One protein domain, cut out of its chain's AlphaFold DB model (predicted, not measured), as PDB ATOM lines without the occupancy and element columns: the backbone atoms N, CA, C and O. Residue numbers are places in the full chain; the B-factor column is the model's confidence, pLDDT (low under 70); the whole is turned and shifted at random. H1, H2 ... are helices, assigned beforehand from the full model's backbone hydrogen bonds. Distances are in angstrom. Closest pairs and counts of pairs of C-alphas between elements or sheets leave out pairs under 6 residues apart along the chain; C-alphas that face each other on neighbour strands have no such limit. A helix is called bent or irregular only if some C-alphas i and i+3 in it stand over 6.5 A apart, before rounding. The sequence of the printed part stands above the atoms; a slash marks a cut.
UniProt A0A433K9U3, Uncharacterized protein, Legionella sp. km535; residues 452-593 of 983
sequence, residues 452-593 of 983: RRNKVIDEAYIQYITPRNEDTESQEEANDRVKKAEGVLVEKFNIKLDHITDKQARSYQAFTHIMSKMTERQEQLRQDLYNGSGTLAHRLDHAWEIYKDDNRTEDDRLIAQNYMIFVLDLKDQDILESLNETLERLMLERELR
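What this domain is: This is residues 452 to 593 of the 983 residues of an uncharacterized protein of Legionella sp. km535 (UniProt A0A433K9U3). One long helix, H3, makes a spine nearly along the longest axis, and two groups of helices sit on it: the hairpin of H1 and H2, with H2 crossing it at residues 510 to 517, and the hairpin of H4 and H5 at its last residues. H6, sharply kinked, lies beyond H4 and H5 at the far end, and residues 471 to 476, of which 475 and 476 belong to H2, stick out. The printed part has 142 residues with six named helices, H1 to H6 in order along the chain, and no named strand; the class is all helix. It is loose, with a radius of gyration of the C-alphas of 18.4 A, and only just elongated, spanning 58 by 38 by 25 A.

Where its parts are: H1 is residues 452 to 465, beginning at C-alpha 452 (173.396, 151.301, 164.302). H2, residues 475 to 493, is 26.5 A from first to last C-alpha. H3, residues 503 to 531, is the longest helix at 41.4 A, from C-alpha 503 (147.338, 162.500, 151.508). H4 is residues 536 to 548, 18.4 A long, and H5 is residues 554 to 568, 20.6 A long. H6, residues 572 to 593, is 26.2 A long and ends at C-alpha 593 (190.953, 154.908, 185.288). H6 is irregular, with C-alphas 577 and 580 9.2 A apart and a kink of 107 degrees near residue 579.

How they stand to each other: H3 is the hub, touching H2, H4 and H5. H1 and H2 form a helical hairpin, running opposite ways at 36 degrees, only just a steep tilt; their closest C-alphas, of Ala 460 and Ala 485, are 4.7 A apart. H2 touches H3 with residues 486 to 493 alone, at a steep tilt of 52 degrees; the closest C-alphas, of Leu 489 and Ile 514, are 6.9 A apart. H1 and H3 are near each other. H3, H4 and H5 form an up and down bundle, each running against the one before it. H3 and H5 run the same way at a shallow tilt of 12 degrees, with the closest C-alphas, of Arg 526 and Ile 559, 6.4 A apart. The closest C-alphas of H4 and H5, of Tyr 547 and Arg 557, are 4.6 A apart. H6 is close to but not clearly touching H4, at 7.7 A between the C-alphas of Trp 544 and Met 587. Every O i to N i+4 pair is within hydrogen-bond range in H1 to H5, and 15 of 18 are in H6.

The domain as a whole: The C-alphas farthest apart, of Thr 501 and Arg 593, are 59.5 A apart. The printed part has no cut and no long link. Mean pLDDT of the printed part is 85.5; residues 501 and 576 are under 70.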
ATOM      1  N   ARG A 452     173.345 150.765 165.675       71.31
ATOM      2  CA  ARG A 452     173.396 151.301 164.302       71.31
ATOM      3  C   ARG A 452     172.004 151.584 163.746       71.31
ATOM      4  O   ARG A 452     171.806 152.592 163.076       71.31
ATOM      5  N   ARG A 453     171.035 150.703 164.015       82.00
ATOM      6  CA  ARG A 453     169.637 150.913 163.615       82.00
ATOM      7  C   ARG A 453     169.030 152.105 164.350       82.00
ATOM      8  O   ARG A 453     168.357 152.905 163.711       82.00
ATOM      9  N   ASN A 454     169.276 152.225 165.651       83.25
ATOM     10  CA  ASN A 454     168.752 153.308 166.477       83.25
ATOM     11  C   ASN A 454     169.327 154.662 166.057       83.25
ATOM     12  O   ASN A 454     168.563 155.610 165.940       83.25
ATOM     13  N   LYS A 455     170.617 154.733 165.710       81.94
ATOM     14  CA  LYS A 455     171.231 155.958 165.184       81.94
ATOM     15  C   LYS A 455     170.582 156.432 163.879       81.94
ATOM     16  O   LYS A 455     170.254 157.602 163.743       81.94
ATOM     17  N   VAL A 456     170.308 155.511 162.953       87.38
ATOM     18  CA  VAL A 456     169.584 155.831 161.707       87.38
ATOM     19  C   VAL A 456     168.158 156.318 161.991       87.38
ATOM     20  O   VAL A 456     167.655 157.191 161.288       87.38
ATOM     21  N   ILE A 457     167.498 155.761 163.012       90.56
ATOM     22  CA  ILE A 457     166.179 156.225 163.461       90.56
ATOM     23  C   ILE A 457     166.276 157.636 164.051       90.56
ATOM     24  O   ILE A 457     165.435 158.460 163.718       90.56
ATOM     25  N   ASP A 458     167.281 157.930 164.882       88.94
ATOM     26  CA  ASP A 458     167.478 159.258 165.479       88.94
ATOM     27  C   ASP A 458     167.721 160.327 164.419       88.94
ATOM     28  O   ASP A 458     167.016 161.334 164.390       88.94
ATOM     29  N   GLU A 459     168.656 160.075 163.502       89.38
ATOM     30  CA  GLU A 459     168.962 160.979 162.394       89.38
ATOM     31  C   GLU A 459     167.711 161.241 161.545       89.38
ATOM     32  O   GLU A 459     167.390 162.390 161.244       89.38
ATOM     33  N   ALA A 460     166.951 160.194 161.204       91.31
ATOM     34  CA  ALA A 460     165.704 160.349 160.463       91.31
ATOM     35  C   ALA A 460     164.639 161.107 161.273       91.31
ATOM     36  O   ALA A 460     163.963 161.972 160.728       91.31
ATOM     37  N   TYR A 461     164.493 160.830 162.568       92.81
ATOM     38  CA  TYR A 461     163.500 161.484 163.415       92.81
ATOM     39  C   TYR A 461     163.792 162.971 163.597       92.81
ATOM     40  O   TYR A 461     162.888 163.780 163.407       92.81
ATOM     41  N   ILE A 462     165.048 163.345 163.854       88.44
ATOM     42  CA  ILE A 462     165.480 164.747 163.918       88.44
ATOM     43  C   ILE A 462     165.108 165.461 162.617       88.44
ATOM     44  O   ILE A 462     164.467 166.510 162.647       88.44
ATOM     45  N   GLN A 463     165.423 164.867 161.461       89.94
ATOM     46  CA  GLN A 463     165.056 165.439 160.163       89.94
ATOM     47  C   GLN A 463     163.535 165.529 159.959       89.94
ATOM     48  O   GLN A 463     163.064 166.483 159.345       89.94
ATOM     49  N   TYR A 464     162.765 164.580 160.492       91.38
ATOM     50  CA  TYR A 464     161.305 164.549 160.394       91.38
ATOM     51  C   TYR A 464     160.622 165.653 161.215       91.38
ATOM     52  O   TYR A 464     159.669 166.260 160.730       91.38
ATOM     53  N   ILE A 465     161.108 165.932 162.430       88.00
ATOM     54  CA  ILE A 465     160.483 166.907 163.344       88.00
ATOM     55  C   ILE A 465     161.042 168.327 163.219       88.00
ATOM     56  O   ILE A 465     160.415 169.270 163.698       88.00
ATOM     57  N   THR A 466     162.220 168.497 162.608       87.44
ATOM     58  CA  THR A 466     162.882 169.806 162.513       87.44
ATOM     59  C   THR A 466     162.061 170.760 161.637       87.44
ATOM     60  O   THR A 466     161.895 170.478 160.441       87.44
ATOM     61  N   PRO A 467     161.594 171.904 162.184       86.44
ATOM     62  CA  PRO A 467     160.859 172.908 161.421       86.44
ATOM     63  C   PRO A 467     161.660 173.425 160.221       86.44
ATOM     64  O   PRO A 467     162.890 173.453 160.247       86.44
ATOM     65  N   ARG A 468     160.963 173.863 159.165       87.56
ATOM     66  CA  ARG A 468     161.602 174.489 157.997       87.56
ATOM     67  C   ARG A 468     162.345 175.757 158.422       87.56
ATOM     68  O   ARG A 468     161.751 176.624 159.058       87.56
ATOM     69  N   ASN A 469     163.602 175.889 158.005       83.56
ATOM     70  CA  ASN A 469     164.323 177.154 158.100       83.56
ATOM     71  C   ASN A 469     164.053 177.988 156.839       83.56
ATOM     72  O   ASN A 469     164.519 177.644 155.754       83.56
ATOM     73  N   GLU A 470     163.293 179.074 156.981       82.31
ATOM     74  CA  GLU A 470     162.846 179.895 155.849       82.31
ATOM     75  C   GLU A 470     163.987 180.635 155.133       82.31
ATOM     76  O   GLU A 470     163.830 180.986 153.964       82.31
ATOM     77  N   ASP A 471     165.135 180.811 155.797       79.25
ATOM     78  CA  ASP A 471     166.293 181.534 155.263       79.25
ATOM     79  C   ASP A 471     167.227 180.646 154.426       79.25
ATOM     80  O   ASP A 471     168.002 181.150 153.610       79.25
ATOM     81  N   THR A 472     167.186 179.325 154.625       83.31
ATOM     82  CA  THR A 472     168.170 178.389 154.051       83.31
ATOM     83  C   THR A 472     167.564 177.192 153.322       83.31
ATOM     84  O   THR A 472     168.309 176.453 152.686       83.31
ATOM     85  N   GLU A 473     166.251 176.964 153.423       88.12
ATOM     86  CA  GLU A 473     165.575 175.785 152.869       88.12
ATOM     87  C   GLU A 473     164.266 176.166 152.149       88.12
ATOM     88  O   GLU A 473     163.338 176.750 152.726       88.12
ATOM     89  N   SER A 474     164.148 175.807 150.868       88.88
ATOM     90  CA  SER A 474     162.902 175.991 150.117       88.88
ATOM     91  C   SER A 474     161.799 175.040 150.605       88.88
ATOM     92  O   SER A 474     162.046 173.998 151.211       88.88
ATOM     93  N   GLN A 475     160.533 175.373 150.328       84.12
ATOM     94  CA  GLN A 475     159.400 174.523 150.724       84.12
ATOM     95  C   GLN A 475     159.459 173.121 150.089       84.12
ATOM     96  O   GLN A 475     158.992 172.151 150.687       84.12
ATOM     97  N   GLU A 476     160.006 173.007 148.878       85.50
ATOM     98  CA  GLU A 476     160.136 171.733 148.169       85.50
ATOM     99  C   GLU A 476     161.241 170.860 148.780       85.50
ATOM    100  O   GLU A 476     161.004 169.677 149.029       85.50
ATOM    101  N   GLU A 477     162.383 171.457 149.133       85.69
ATOM    102  CA  GLU A 477     163.481 170.782 149.840       85.69
ATOM    103  C   GLU A 477     163.045 170.283 151.225       85.69
ATOM    104  O   GLU A 477     163.274 169.118 151.553       85.69
ATOM    105  N   ALA A 478     162.317 171.106 151.991       84.50
ATOM    106  CA  ALA A 478     161.775 170.711 153.293       84.50
ATOM    107  C   ALA A 478     160.789 169.535 153.180       84.50
ATOM    108  O   ALA A 478     160.833 168.587 153.966       84.50
ATOM    109  N   ASN A 479     159.911 169.564 152.172       84.75
ATOM    110  CA  ASN A 479     158.953 168.488 151.931       84.75
ATOM    111  C   ASN A 479     159.649 167.178 151.522       84.75
ATOM    112  O   ASN A 479     159.217 166.106 151.955       84.75
ATOM    113  N   ASP A 480     160.703 167.237 150.701       88.19
ATOM    114  CA  ASP A 480     161.469 166.049 150.302       88.19
ATOM    115  C   ASP A 480     162.265 165.467 151.479       88.19
ATOM    116  O   ASP A 480     162.220 164.258 151.723       88.19
ATOM    117  N   ARG A 481     162.893 166.333 152.287       92.38
ATOM    118  CA  ARG A 481     163.584 165.972 153.532       92.38
ATOM    119  C   ARG A 481     162.665 165.225 154.497       92.38
ATOM    120  O   ARG A 481     162.981 164.097 154.884       92.38
ATOM    121  N   VAL A 482     161.506 165.803 154.822       88.88
ATOM    122  CA  VAL A 482     160.510 165.196 155.726       88.88
ATOM    123  C   VAL A 482     159.985 163.880 155.156       88.88
ATOM    124  O   VAL A 482     159.893 162.890 155.878       88.88
ATOM    125  N   LYS A 483     159.701 163.809 153.851       88.38
ATOM    126  CA  LYS A 483     159.199 162.586 153.208       88.38
ATOM    127  C   LYS A 483     160.237 161.460 153.193       88.38
ATOM    128  O   LYS A 483     159.890 160.298 153.414       88.38
ATOM    129  N   LYS A 484     161.507 161.780 152.934       92.00
ATOM    130  CA  LYS A 484     162.614 160.818 152.984       92.00
ATOM    131  C   LYS A 484     162.811 160.294 154.406       92.00
ATOM    132  O   LYS A 484     162.949 159.086 154.590       92.00
ATOM    133  N   ALA A 485     162.765 161.186 155.393       92.31
ATOM    134  CA  ALA A 485     162.828 160.841 156.807       92.31
ATOM    135  C   ALA A 485     161.651 159.948 157.243       92.31
ATOM    136  O   ALA A 485     161.874 158.892 157.834       92.31
ATOM    137  N   GLU A 486     160.416 160.299 156.868       92.88
ATOM    138  CA  GLU A 486     159.213 159.496 157.126       92.88
ATOM    139  C   GLU A 486     159.350 158.082 156.551       92.88
ATOM    140  O   GLU A 486     159.067 157.104 157.240       92.88
ATOM    141  N   GLY A 487     159.845 157.956 155.314       90.31
ATOM    142  CA  GLY A 487     160.072 156.660 154.675       90.31
ATOM    143  C   GLY A 487     161.041 155.773 155.461       90.31
ATOM    144  O   GLY A 487     160.754 154.595 155.680       90.31
ATOM    145  N   VAL A 488     162.149 156.348 155.943       93.62
ATOM    146  CA  VAL A 488     163.112 155.634 156.795       93.62
ATOM    147  C   VAL A 488     162.462 155.218 158.114       93.62
ATOM    148  O   VAL A 488     162.608 154.066 158.517       93.62
ATOM    149  N   LEU A 489     161.710 156.100 158.776       92.75
ATOM    150  CA  LEU A 489     161.062 155.797 160.058       92.75
ATOM    151  C   LEU A 489     159.985 154.718 159.919       92.75
ATOM    152  O   LEU A 489     159.957 153.781 160.711       92.75
ATOM    153  N   VAL A 490     159.147 154.794 158.885       90.62
ATOM    154  CA  VAL A 490     158.116 153.787 158.592       90.62
ATOM    155  C   VAL A 490     158.747 152.418 158.337       90.62
ATOM    156  O   VAL A 490     158.290 151.422 158.899       90.62
ATOM    157  N   GLU A 491     159.829 152.360 157.555       91.94
ATOM    158  CA  GLU A 491     160.573 151.121 157.308       91.94
ATOM    159  C   GLU A 491     161.210 150.591 158.599       91.94
ATOM    160  O   GLU A 491     161.008 149.433 158.975       91.94
ATOM    161  N   LYS A 492     161.969 151.432 159.313       90.31
ATOM    162  CA  LYS A 492     162.723 151.016 160.500       90.31
ATOM    163  C   LYS A 492     161.829 150.696 161.688       90.31
ATOM    164  O   LYS A 492     162.229 149.846 162.479       90.31
ATOM    165  N   PHE A 493     160.642 151.279 161.810       90.50
ATOM    166  CA  PHE A 493     159.650 150.892 162.817       90.50
ATOM    167  C   PHE A 493     158.675 149.812 162.342       90.50
ATOM    168  O   PHE A 493     157.885 149.325 163.150       90.50
ATOM    169  N   ASN A 494     158.759 149.387 161.076       89.94
ATOM    170  CA  ASN A 494     157.839 148.424 160.469       89.94
ATOM    171  C   ASN A 494     156.363 148.855 160.621       89.94
ATOM    172  O   ASN A 494     155.495 148.056 160.985       89.94
ATOM    173  N   ILE A 495     156.090 150.144 160.387       88.75
ATOM    174  CA  ILE A 495     154.751 150.735 160.491       88.75
ATOM    175  C   ILE A 495     153.938 150.332 159.262       88.75
ATOM    176  O   ILE A 495     154.350 150.545 158.122       88.75
ATOM    177  N   LYS A 496     152.753 149.760 159.489       85.62
ATOM    178  CA  LYS A 496     151.783 149.489 158.424       85.62
ATOM    179  C   LYS A 496     150.850 150.687 158.307       85.62
ATOM    180  O   LYS A 496     150.119 150.975 159.245       85.62
ATOM    181  N   LEU A 497     150.908 151.375 157.173       81.62
ATOM    182  CA  LEU A 497     149.977 152.452 156.839       81.62
ATOM    183  C   LEU A 497     148.805 151.868 156.056       81.62
ATOM    184  O   LEU A 497     149.016 151.057 155.150       81.62
ATOM    185  N   ASP A 498     147.590 152.292 156.386       78.06
ATOM    186  CA  ASP A 498     146.401 151.855 155.663       78.06
ATOM    187  C   ASP A 498     146.368 152.465 154.254       78.06
ATOM    188  O   ASP A 498     146.982 153.502 153.974       78.06
ATOM    189  N   HIS A 499     145.638 151.825 153.336       70.50
ATOM    190  CA  HIS A 499     145.411 152.354 151.990       70.50
ATOM    191  C   HIS A 499     144.433 153.538 152.027       70.50
ATOM    192  O   HIS A 499     143.278 153.433 151.624       70.50
ATOM    193  N   ILE A 500     144.914 154.676 152.523       73.06
ATOM    194  CA  ILE A 500     144.186 155.942 152.571       73.06
ATOM    195  C   ILE A 500     144.509 156.736 151.299       73.06
ATOM    196  O   ILE A 500     145.673 157.005 150.994       73.06
ATOM    197  N   THR A 501     143.474 157.101 150.539       69.56
ATOM    198  CA  THR A 501     143.595 157.916 149.316       69.56
ATOM    199  C   THR A 501     143.863 159.391 149.612       69.56
ATOM    200  O   THR A 501     144.446 160.082 148.779       69.56
ATOM    201  N   ASP A 502     143.460 159.870 150.792       80.50
ATOM    202  CA  ASP A 502     143.726 161.231 151.250       80.50
ATOM    203  C   ASP A 502     145.157 161.380 151.795       80.50
ATOM    204  O   ASP A 502     145.585 160.687 152.723       80.50
ATOM    205  N   LYS A 503     145.915 162.305 151.200       73.31
ATOM    206  CA  LYS A 503     147.338 162.500 151.508       73.31
ATOM    207  C   LYS A 503     147.549 163.057 152.919       73.31
ATOM    208  O   LYS A 503     148.523 162.685 153.566       73.31
ATOM    209  N   GLN A 504     146.651 163.919 153.396       73.94
ATOM    210  CA  GLN A 504     146.784 164.590 154.689       73.94
ATOM    211  C   GLN A 504     146.462 163.636 155.846       73.94
ATOM    212  O   GLN A 504     147.219 163.561 156.813       73.94
ATOM    213  N   ALA A 505     145.412 162.829 155.702       74.75
ATOM    214  CA  ALA A 505     145.052 161.769 156.635       74.75
ATOM    215  C   ALA A 505     146.135 160.682 156.720       74.75
ATOM    216  O   ALA A 505     146.454 160.218 157.815       74.75
ATOM    217  N   ARG A 506     146.767 160.321 155.592       81.75
ATOM    218  CA  ARG A 506     147.897 159.379 155.585       81.75
ATOM    219  C   ARG A 506     149.115 159.926 156.335       81.75
ATOM    220  O   ARG A 506     149.710 159.196 157.124       81.75
ATOM    221  N   SER A 507     149.473 161.191 156.113       77.81
ATOM    222  CA  SER A 507     150.576 161.839 156.837       77.81
ATOM    223  C   SER A 507     150.287 161.952 158.337       77.81
ATOM    224  O   SER A 507     151.169 161.691 159.148       77.81
ATOM    225  N   TYR A 508     149.044 162.248 158.727       82.12
ATOM    226  CA  TYR A 508     148.643 162.274 160.137       82.12
ATOM    227  C   TYR A 508     148.707 160.885 160.803       82.12
ATOM    228  O   TYR A 508     149.188 160.752 161.932       82.12
ATOM    229  N   GLN A 509     148.277 159.834 160.094       84.31
ATOM    230  CA  GLN A 509     148.399 158.451 160.564       84.31
ATOM    231  C   GLN A 509     149.876 158.058 160.747       84.31
ATOM    232  O   GLN A 509     150.241 157.514 161.791       84.31
ATOM    233  N   ALA A 510     150.734 158.372 159.770       83.75
ATOM    234  CA  ALA A 510     152.170 158.115 159.857       83.75
ATOM    235  C   ALA A 510     152.805 158.834 161.053       83.75
ATOM    236  O   ALA A 510     153.467 158.184 161.861       83.75
ATOM    237  N   PHE A 511     152.522 160.129 161.222       87.38
ATOM    238  CA  PHE A 511     152.987 160.922 162.359       87.38
ATOM    239  C   PHE A 511     152.608 160.272 163.694       87.38
ATOM    240  O   PHE A 511     153.472 160.014 164.528       87.38
ATOM    241  N   THR A 512     151.333 159.919 163.874       86.75
ATOM    242  CA  THR A 512     150.831 159.332 165.129       86.75
ATOM    243  C   THR A 512     151.547 158.022 165.480       86.75
ATOM    244  O   THR A 512     151.979 157.828 166.619       86.75
ATOM    245  N   HIS A 513     151.726 157.126 164.504       89.00
ATOM    246  CA  HIS A 513     152.435 155.865 164.732       89.00
ATOM    247  C   HIS A 513     153.934 156.057 164.979       89.00
ATOM    248  O   HIS A 513     154.493 155.361 165.826       89.00
ATOM    249  N   ILE A 514     154.580 156.993 164.272       91.19
ATOM    250  CA  ILE A 514     155.995 157.329 164.475       91.19
ATOM    251  C   ILE A 514     156.208 157.851 165.898       91.19
ATOM    252  O   ILE A 514     157.070 157.329 166.600       91.19
ATOM    253  N   MET A 515     155.387 158.805 166.352       89.44
ATOM    254  CA  MET A 515     155.477 159.353 167.709       89.44
ATOM    255  C   MET A 515     155.292 158.261 168.769       89.44
ATOM    256  O   MET A 515     156.124 158.122 169.660       89.44
ATOM    257  N   SER A 516     154.268 157.411 168.624       89.31
ATOM    258  CA  SER A 516     154.037 156.285 169.541       89.31
ATOM    259  C   SER A 516     155.231 155.327 169.605       89.31
ATOM    260  O   SER A 516     155.603 154.877 170.688       89.31
ATOM    261  N   LYS A 517     155.847 155.003 168.461       91.81
ATOM    262  CA  LYS A 517     157.005 154.099 168.405       91.81
ATOM    263  C   LYS A 517     158.276 154.729 168.963       91.81
ATOM    264  O   LYS A 517     159.085 154.018 169.559       91.81
ATOM    265  N   MET A 518     158.434 156.042 168.817       91.00
ATOM    266  CA  MET A 518     159.506 156.791 169.470       91.00
ATOM    267  C   MET A 518     159.356 156.763 170.992       91.00
ATOM    268  O   MET A 518     160.324 156.433 171.671       91.00
ATOM    269  N   THR A 519     158.150 156.982 171.525       88.00
ATOM    270  CA  THR A 519     157.897 156.893 172.972       88.00
ATOM    271  C   THR A 519     158.167 155.491 173.524       88.00
ATOM    272  O   THR A 519     158.860 155.352 174.529       88.00
ATOM    273  N   GLU A 520     157.692 154.433 172.852       88.75
ATOM    274  CA  GLU A 520     158.002 153.044 173.243       88.75
ATOM    275  C   GLU A 520     159.518 152.787 173.283       88.75
ATOM    276  O   GLU A 520     160.027 152.134 174.195       88.75
ATOM    277  N   ARG A 521     160.254 153.311 172.297       88.56
ATOM    278  CA  ARG A 521     161.711 153.178 172.225       88.56
ATOM    279  C   ARG A 521     162.413 153.934 173.354       88.56
ATOM    280  O   ARG A 521     163.363 153.399 173.917       88.56
ATOM    281  N   GLN A 522     161.983 155.152 173.664       90.31
ATOM    282  CA  GLN A 522     162.544 155.962 174.748       90.31
ATOM    283  C   GLN A 522     162.340 155.284 176.106       90.31
ATOM    284  O   GLN A 522     163.268 155.217 176.912       90.31
ATOM    285  N   GLU A 523     161.165 154.690 176.335       86.62
ATOM    286  CA  GLU A 523     160.925 153.894 177.540       86.62
ATOM    287  C   GLU A 523     161.813 152.644 177.568       86.62
ATOM    288  O   GLU A 523     162.408 152.339 178.598       86.62
ATOM    289  N   GLN A 524     162.006 151.964 176.432       87.31
ATOM    290  CA  GLN A 524     162.950 150.846 176.359       87.31
ATOM    291  C   GLN A 524     164.387 151.283 176.681       87.31
ATOM    292  O   GLN A 524     165.067 150.588 177.429       87.31
ATOM    293  N   LEU A 525     164.840 152.438 176.180       87.69
ATOM    294  CA  LEU A 525     166.155 152.992 176.511       87.69
ATOM    295  C   LEU A 525     166.280 153.264 178.015       87.69
ATOM    296  O   LEU A 525     167.286 152.905 178.627       87.69
ATOM    297  N   ARG A 526     165.253 153.858 178.629       88.25
ATOM    298  CA  ARG A 526     165.210 154.068 180.079       88.25
ATOM    299  C   ARG A 526     165.323 152.737 180.827       88.25
ATOM    300  O   ARG A 526     166.140 152.619 181.738       88.25
ATOM    301  N   GLN A 527     164.563 151.723 180.421       86.06
ATOM    302  CA  GLN A 527     164.641 150.389 181.018       86.06
ATOM    303  C   GLN A 527     166.015 149.740 180.818       86.06
ATOM    304  O   GLN A 527     166.522 149.112 181.741       86.06
ATOM    305  N   ASP A 528     166.657 149.927 179.668       85.69
ATOM    306  CA  ASP A 528     167.991 149.387 179.399       85.69
ATOM    307  C   ASP A 528     169.074 150.076 180.251       85.69
ATOM    308  O   ASP A 528     170.028 149.427 180.678       85.69
ATOM    309  N   LEU A 529     168.929 151.367 180.567       88.06
ATOM    310  CA  LEU A 529     169.859 152.066 181.459       88.06
ATOM    311  C   LEU A 529     169.674 151.674 182.933       88.06
ATOM    312  O   LEU A 529     170.660 151.454 183.632       88.06
ATOM    313  N   TYR A 530     168.437 151.540 183.415       85.44
ATOM    314  CA  TYR A 530     168.169 151.240 184.831       85.44
ATOM    315  C   TYR A 530     168.172 149.735 185.153       85.44
ATOM    316  O   TYR A 530     168.632 149.328 186.214       85.44
ATOM    317  N   ASN A 531     167.716 148.893 184.226       80.31
ATOM    318  CA  ASN A 531     167.500 147.455 184.431       80.31
ATOM    319  C   ASN A 531     168.180 146.575 183.365       80.31
ATOM    320  O   ASN A 531     167.939 145.363 183.313       80.31
ATOM    321  N   GLY A 532     168.991 147.163 182.481       77.31
ATOM    322  CA  GLY A 532     169.645 146.437 181.398       77.31
ATOM    323  C   GLY A 532     170.893 145.665 181.819       77.31
ATOM    324  O   GLY A 532     171.324 145.653 182.971       77.31
ATOM    325  N   SER A 533     171.477 144.985 180.835       77.19
ATOM    326  CA  SER A 533     172.658 144.139 181.004       77.19
ATOM    327  C   SER A 533     173.936 144.927 181.302       77.19
ATOM    328  O   SER A 533     174.049 146.097 180.939       77.19
ATOM    329  N   GLY A 534     174.936 144.251 181.867       83.38
ATOM    330  CA  GLY A 534     176.213 144.854 182.245       83.38
ATOM    331  C   GLY A 534     176.211 145.386 183.678       83.38
ATOM    332  O   GLY A 534     175.225 145.271 184.402       83.38
ATOM    333  N   THR A 535     177.338 145.951 184.102       87.75
ATOM    334  CA  THR A 535     177.491 146.565 185.427       87.75
ATOM    335  C   THR A 535     176.993 148.009 185.394       87.75
ATOM    336  O   THR A 535     176.885 148.610 184.321       87.75
ATOM    337  N   LEU A 536     176.752 148.612 186.562       89.75
ATOM    338  CA  LEU A 536     176.387 150.027 186.675       89.75
ATOM    339  C   LEU A 536     177.383 150.940 185.941       89.75
ATOM    340  O   LEU A 536     176.991 151.915 185.306       89.75
ATOM    341  N   ALA A 537     178.665 150.574 185.989       90.75
ATOM    342  CA  ALA A 537     179.769 151.217 185.290       90.75
ATOM    343  C   ALA A 537     179.639 151.123 183.754       90.75
ATOM    344  O   ALA A 537     179.750 152.140 183.072       90.75
ATOM    345  N   HIS A 538     179.325 149.944 183.202       90.44
ATOM    346  CA  HIS A 538     179.069 149.791 181.762       90.44
ATOM    347  C   HIS A 538     177.849 150.600 181.301       90.44
ATOM    348  O   HIS A 538     177.884 151.236 180.249       90.44
ATOM    349  N   ARG A 539     176.773 150.621 182.096       91.69
ATOM    350  CA  ARG A 539     175.578 151.415 181.774       91.69
ATOM    351  C   ARG A 539     175.837 152.921 181.882       91.69
ATOM    352  O   ARG A 539     175.268 153.686 181.111       91.69
ATOM    353  N   LEU A 540     176.724 153.348 182.786       93.12
ATOM    354  CA  LEU A 540     177.196 154.734 182.863       93.12
ATOM    355  C   LEU A 540     177.979 155.140 181.604       93.12
ATOM    356  O   LEU A 540     177.743 156.228 181.082       93.12
ATOM    357  N   ASP A 541     178.857 154.273 181.086       91.81
ATOM    358  CA  ASP A 541     179.560 154.525 179.817       91.81
ATOM    359  C   ASP A 541     178.578 154.647 178.648       91.81
ATOM    360  O   ASP A 541     178.675 155.582 177.858       91.81
ATOM    361  N   HIS A 542     177.589 153.752 178.578       91.56
ATOM    362  CA  HIS A 542     176.560 153.796 177.539       91.56
ATOM    363  C   HIS A 542     175.716 155.082 177.613       91.56
ATOM    364  O   HIS A 542     175.476 155.727 176.593       91.56
ATOM    365  N   ALA A 543     175.320 155.513 178.816       93.50
ATOM    366  CA  ALA A 543     174.631 156.789 179.001       93.50
ATOM    367  C   ALA A 543     175.503 157.976 178.556       93.50
ATOM    368  O   ALA A 543     175.016 158.870 177.868       93.50
ATOM    369  N   TRP A 544     176.799 157.968 178.874       92.50
ATOM    370  CA  TRP A 544     177.727 159.008 178.427       92.50
ATOM    371  C   TRP A 544     177.881 159.056 176.904       92.50
ATOM    372  O   TRP A 544     177.946 160.141 176.325       92.50
ATOM    373  N   GLU A 545     177.918 157.900 176.240       89.56
ATOM    374  CA  GLU A 545     177.957 157.815 174.779       89.56
ATOM    375  C   GLU A 545     176.721 158.425 174.122       89.56
ATOM    376  O   GLU A 545     176.862 159.167 173.152       89.56
ATOM    377  N   ILE A 546     175.534 158.171 174.678       89.38
ATOM    378  CA  ILE A 546     174.283 158.771 174.202       89.38
ATOM    379  C   ILE A 546     174.276 160.277 174.460       89.38
ATOM    380  O   ILE A 546     173.914 161.045 173.574       89.38
ATOM    381  N   TYR A 547     174.685 160.698 175.657       88.44
ATOM    382  CA  TYR A 547     174.646 162.092 176.082       88.44
ATOM    383  C   TYR A 547     175.476 163.019 175.186       88.44
ATOM    384  O   TYR A 547     175.025 164.112 174.848       88.44
ATOM    385  N   LYS A 548     176.673 162.574 174.784       84.38
ATOM    386  CA  LYS A 548     177.625 163.371 173.995       84.38
ATOM    387  C   LYS A 548     177.429 163.292 172.476       84.38
ATOM    388  O   LYS A 548     178.143 163.980 171.751       84.38
ATOM    389  N   ASP A 549     176.561 162.409 171.972       82.75
ATOM    390  CA  ASP A 549     176.332 162.270 170.528       82.75
ATOM    391  C   ASP A 549     175.223 163.230 170.079       82.75
ATOM    392  O   ASP A 549     174.037 162.991 170.305       82.75
ATOM    393  N   ASP A 550     175.608 164.306 169.390       78.19
ATOM    394  CA  ASP A 550     174.681 165.299 168.826       78.19
ATOM    395  C   ASP A 550     173.740 164.736 167.750       78.19
ATOM    396  O   ASP A 550     172.778 165.397 167.364       78.19
ATOM    397  N   ASN A 551     173.976 163.507 167.279       80.06
ATOM    398  CA  ASN A 551     173.071 162.811 166.365       80.06
ATOM    399  C   ASN A 551     171.948 162.053 167.096       80.06
ATOM    400  O   ASN A 551     171.134 161.400 166.443       80.06
ATOM    401  N   ARG A 552     171.906 162.088 168.434       85.75
ATOM    402  CA  ARG A 552     170.820 161.521 169.251       85.75
ATOM    403  C   ARG A 552     169.725 162.559 169.481       85.75
ATOM    404  O   ARG A 552     169.982 163.760 169.514       85.75
ATOM    405  N   THR A 553     168.492 162.092 169.677       87.00
ATOM    406  CA  THR A 553     167.369 162.983 170.007       87.00
ATOM    407  C   THR A 553     167.573 163.672 171.359       87.00
ATOM    408  O   THR A 553     168.259 163.146 172.238       87.00
ATOM    409  N   GLU A 554     166.969 164.849 171.546       82.62
ATOM    410  CA  GLU A 554     167.029 165.572 172.825       82.62
ATOM    411  C   GLU A 554     166.487 164.738 173.991       82.62
ATOM    412  O   GLU A 554     167.127 164.682 175.038       82.62
ATOM    413  N   ASP A 555     165.383 164.017 173.784       87.00
ATOM    414  CA  ASP A 555     164.798 163.125 174.788       87.00
ATOM    415  C   ASP A 555     165.750 161.986 175.188       87.00
ATOM    416  O   ASP A 555     165.930 161.725 176.376       87.00
ATOM    417  N   ASP A 556     166.405 161.325 174.224       88.31
ATOM    418  CA  ASP A 556     167.375 160.259 174.513       88.31
ATOM    419  C   ASP A 556     168.568 160.806 175.315       88.31
ATOM    420  O   ASP A 556     169.016 160.173 176.279       88.31
ATOM    421  N   ARG A 557     169.061 162.000 174.953       86.31
ATOM    422  CA  ARG A 557     170.129 162.688 175.696       86.31
ATOM    423  C   ARG A 557     169.675 163.069 177.104       86.31
ATOM    424  O   ARG A 557     170.452 162.903 178.041       86.31
ATOM    425  N   LEU A 558     168.429 163.508 177.284       88.25
ATOM    426  CA  LEU A 558     167.861 163.848 178.591       88.25
ATOM    427  C   LEU A 558     167.667 162.609 179.481       88.25
ATOM    428  O   LEU A 558     167.968 162.649 180.674       88.25
ATOM    429  N   ILE A 559     167.214 161.486 178.917       89.62
ATOM    430  CA  ILE A 559     167.115 160.200 179.626       89.62
ATOM    431  C   ILE A 559     168.501 159.765 180.117       89.62
ATOM    432  O   ILE A 559     168.663 159.424 181.292       89.62
ATOM    433  N   ALA A 560     169.511 159.833 179.245       90.06
ATOM    434  CA  ALA A 560     170.890 159.526 179.600       90.06
ATOM    435  C   ALA A 560     171.442 160.482 180.671       90.06
ATOM    436  O   ALA A 560     172.022 160.022 181.655       90.06
ATOM    437  N   GLN A 561     171.199 161.790 180.540       90.62
ATOM    438  CA  GLN A 561     171.591 162.807 181.519       90.62
ATOM    439  C   GLN A 561     171.014 162.510 182.908       90.62
ATOM    440  O   GLN A 561     171.748 162.500 183.895       90.62
ATOM    441  N   ASN A 562     169.714 162.216 182.989       91.56
ATOM    442  CA  ASN A 562     169.038 161.898 184.246       91.56
ATOM    443  C   ASN A 562     169.607 160.633 184.901       91.56
ATOM    444  O   ASN A 562     169.807 160.600 186.119       91.56
ATOM    445  N   TYR A 563     169.925 159.614 184.101       93.38
ATOM    446  CA  TYR A 563     170.595 158.414 184.594       93.38
ATOM    447  C   TYR A 563     172.012 158.716 185.112       93.38
ATOM    448  O   TYR A 563     172.383 158.262 186.193       93.38
ATOM    449  N   MET A 564     172.794 159.535 184.402       92.44
ATOM    450  CA  MET A 564     174.126 159.952 184.855       92.44
ATOM    451  C   MET A 564     174.068 160.745 186.168       92.44
ATOM    452  O   MET A 564     174.831 160.446 187.087       92.44
ATOM    453  N   ILE A 565     173.136 161.699 186.289       89.38
ATOM    454  CA  ILE A 565     172.871 162.445 187.533       89.38
ATOM    455  C   ILE A 565     172.564 161.479 188.683       89.38
ATOM    456  O   ILE A 565     173.050 161.668 189.798       89.38
ATOM    457  N   PHE A 566     171.774 160.437 188.412       91.31
ATOM    458  CA  PHE A 566     171.417 159.418 189.391       91.31
ATOM    459  C   PHE A 566     172.627 158.587 189.850       91.31
ATOM    460  O   PHE A 566     172.861 158.472 191.052       91.31
ATOM    461  N   VAL A 567     173.420 158.044 188.920       90.69
ATOM    462  CA  VAL A 567     174.571 157.177 189.242       90.69
ATOM    463  C   VAL A 567     175.702 157.949 189.928       90.69
ATOM    464  O   VAL A 567     176.317 157.441 190.872       90.69
ATOM    465  N   LEU A 568     175.973 159.175 189.473       90.06
ATOM    466  CA  LEU A 568     177.045 160.023 189.998       90.06
ATOM    467  C   LEU A 568     176.645 160.784 191.273       90.06
ATOM    468  O   LEU A 568     177.522 161.356 191.912       90.06
ATOM    469  N   ASP A 569     175.363 160.749 191.668       88.06
ATOM    470  CA  ASP A 569     174.807 161.486 192.818       88.06
ATOM    471  C   ASP A 569     175.177 162.979 192.784       88.06
ATOM    472  O   ASP A 569     175.757 163.534 193.719       88.06
ATOM    473  N   LEU A 570     174.880 163.623 191.650       84.88
ATOM    474  CA  LEU A 570     175.138 165.053 191.481       84.88
ATOM    475  C   LEU A 570     174.179 165.878 192.343       84.88
ATOM    476  O   LEU A 570     172.979 165.596 192.411       84.88
ATOM    477  N   LYS A 571     174.712 166.914 192.997       81.19
ATOM    478  CA  LYS A 571     173.938 167.793 193.879       81.19
ATOM    479  C   LYS A 571     173.165 168.823 193.066       81.19
ATOM    480  O   LYS A 571     173.611 169.235 192.001       81.19
ATOM    481  N   ASP A 572     172.065 169.322 193.627       77.12
ATOM    482  CA  ASP A 572     171.210 170.318 192.964       77.12
ATOM    483  C   ASP A 572     171.984 171.571 192.528       77.12
ATOM    484  O   ASP A 572     171.729 172.117 191.460       77.12
ATOM    485  N   GLN A 573     172.982 171.992 193.310       73.25
ATOM    486  CA  GLN A 573     173.848 173.113 192.944       73.25
ATOM    487  C   GLN A 573     174.697 172.816 191.695       73.25
ATOM    488  O   GLN A 573     174.758 173.645 190.789       73.25
ATOM    489  N   ASP A 574     175.304 171.626 191.612       71.31
ATOM    490  CA  ASP A 574     176.111 171.221 190.452       71.31
ATOM    491  C   ASP A 574     175.245 171.140 189.182       71.31
ATOM    492  O   ASP A 574     175.696 171.502 188.095       71.31
ATOM    493  N   ILE A 575     173.983 170.717 189.330       74.00
ATOM    494  CA  ILE A 575     172.995 170.634 188.245       74.00
ATOM    495  C   ILE A 575     172.621 172.030 187.724       74.00
ATOM    496  O   ILE A 575     172.535 172.225 186.513       74.00
ATOM    497  N   LEU A 576     172.402 172.997 188.619       64.62
ATOM    498  CA  LEU A 576     171.950 174.343 188.253       64.62
ATOM    499  C   LEU A 576     173.061 175.219 187.658       64.62
ATOM    500  O   LEU A 576     172.774 176.069 186.819       64.62
ATOM    501  N   GLU A 577     174.307 175.040 188.102       74.44
ATOM    502  CA  GLU A 577     175.399 175.971 187.787       74.44
ATOM    503  C   GLU A 577     176.337 175.469 186.677       74.44
ATOM    504  O   GLU A 577     176.816 176.279 185.887       74.44
ATOM    505  N   SER A 578     176.643 174.163 186.613       77.75
ATOM    506  CA  SER A 578     177.746 173.656 185.769       77.75
ATOM    507  C   SER A 578     177.619 172.175 185.369       77.75
ATOM    508  O   SER A 578     178.615 171.449 185.308       77.75
ATOM    509  N   LEU A 579     176.401 171.699 185.087       80.00
ATOM    510  CA  LEU A 579     176.132 170.273 184.857       80.00
ATOM    511  C   LEU A 579     177.044 169.642 183.790       80.00
ATOM    512  O   LEU A 579     177.660 168.610 184.056       80.00
ATOM    513  N   ASN A 580     177.177 170.270 182.616       78.75
ATOM    514  CA  ASN A 580     178.008 169.756 181.517       78.75
ATOM    515  C   ASN A 580     179.482 169.643 181.905       78.75
ATOM    516  O   ASN A 580     180.067 168.570 181.777       78.75
ATOM    517  N   GLU A 581     180.062 170.718 182.443       78.81
ATOM    518  CA  GLU A 581     181.463 170.751 182.877       78.81
ATOM    519  C   GLU A 581     181.735 169.710 183.974       78.81
ATOM    520  O   GLU A 581     182.784 169.061 184.007       78.81
ATOM    521  N   THR A 582     180.771 169.517 184.877       82.19
ATOM    522  CA  THR A 582     180.856 168.516 185.941       82.19
ATOM    523  C   THR A 582     180.791 167.090 185.393       82.19
ATOM    524  O   THR A 582     181.612 166.261 185.795       82.19
ATOM    525  N   LEU A 583     179.877 166.801 184.463       83.38
ATOM    526  CA  LEU A 583     179.783 165.494 183.807       83.38
ATOM    527  C   LEU A 583     181.048 165.180 182.998       83.38
ATOM    528  O   LEU A 583     181.608 164.096 183.161       83.38
ATOM    529  N   GLU A 584     181.553 166.128 182.206       79.62
ATOM    530  CA  GLU A 584     182.801 165.982 181.448       79.62
ATOM    531  C   GLU A 584     183.989 165.672 182.361       79.62
ATOM    532  O   GLU A 584     184.734 164.722 182.113       79.62
ATOM    533  N   ARG A 585     184.145 166.422 183.458       87.00
ATOM    534  CA  ARG A 585     185.221 166.209 184.436       87.00
ATOM    535  C   ARG A 585     185.172 164.809 185.048       87.00
ATOM    536  O   ARG A 585     186.204 164.143 185.132       87.00
ATOM    537  N   LEU A 586     183.996 164.364 185.492       87.56
ATOM    538  CA  LEU A 586     183.830 163.057 186.139       87.56
ATOM    539  C   LEU A 586     184.014 161.909 185.140       87.56
ATOM    540  O   LEU A 586     184.688 160.924 185.446       87.56
ATOM    541  N   MET A 587     183.479 162.042 183.927       90.19
ATOM    542  CA  MET A 587     183.644 161.023 182.893       90.19
ATOM    543  C   MET A 587     185.071 160.971 182.347       90.19
ATOM    544  O   MET A 587     185.548 159.882 182.038       90.19
ATOM    545  N   LEU A 588     185.800 162.091 182.319       76.50
ATOM    546  CA  LEU A 588     187.239 162.097 182.044       76.50
ATOM    547  C   LEU A 588     188.020 161.353 183.136       76.50
ATOM    548  O   LEU A 588     188.903 160.556 182.821       76.50
ATOM    549  N   GLU A 589     187.689 161.562 184.415       83.00
ATOM    550  CA  GLU A 589     188.297 160.794 185.509       83.00
ATOM    551  C   GLU A 589     188.042 159.289 185.343       83.00
ATOM    552  O   GLU A 589     188.963 158.487 185.527       83.00
ATOM    553  N   ARG A 590     186.820 158.903 184.955       90.44
ATOM    554  CA  ARG A 590     186.487 157.508 184.646       90.44
ATOM    555  C   ARG A 590     187.284 156.986 183.453       90.44
ATOM    556  O   ARG A 590     187.871 155.916 183.569       90.44
ATOM    557  N   GLU A 591     187.372 157.727 182.352       83.38
ATOM    558  CA  GLU A 591     188.124 157.324 181.154       83.38
ATOM    559  C   GLU A 591     189.597 157.031 181.468       83.38
ATOM    560  O   GLU A 591     190.149 156.028 181.020       83.38
ATOM    561  N   LEU A 592     190.218 157.867 182.307       77.12
ATOM    562  CA  LEU A 592     191.615 157.711 182.716       77.12
ATOM    563  C   LEU A 592     191.863 156.475 183.592       77.12
ATOM    564  O   LEU A 592     192.999 156.015 183.682       77.12
ATOM    565  N   ARG A 593     190.829 155.954 184.259       83.25
ATOM    566  CA  ARG A 593     190.953 154.908 185.288       83.25
ATOM    567  C   ARG A 593     190.294 153.585 184.914       83.25
ATOM    568  O   ARG A 593     190.688 152.554 185.452       83.25
TER     569      ARG A 593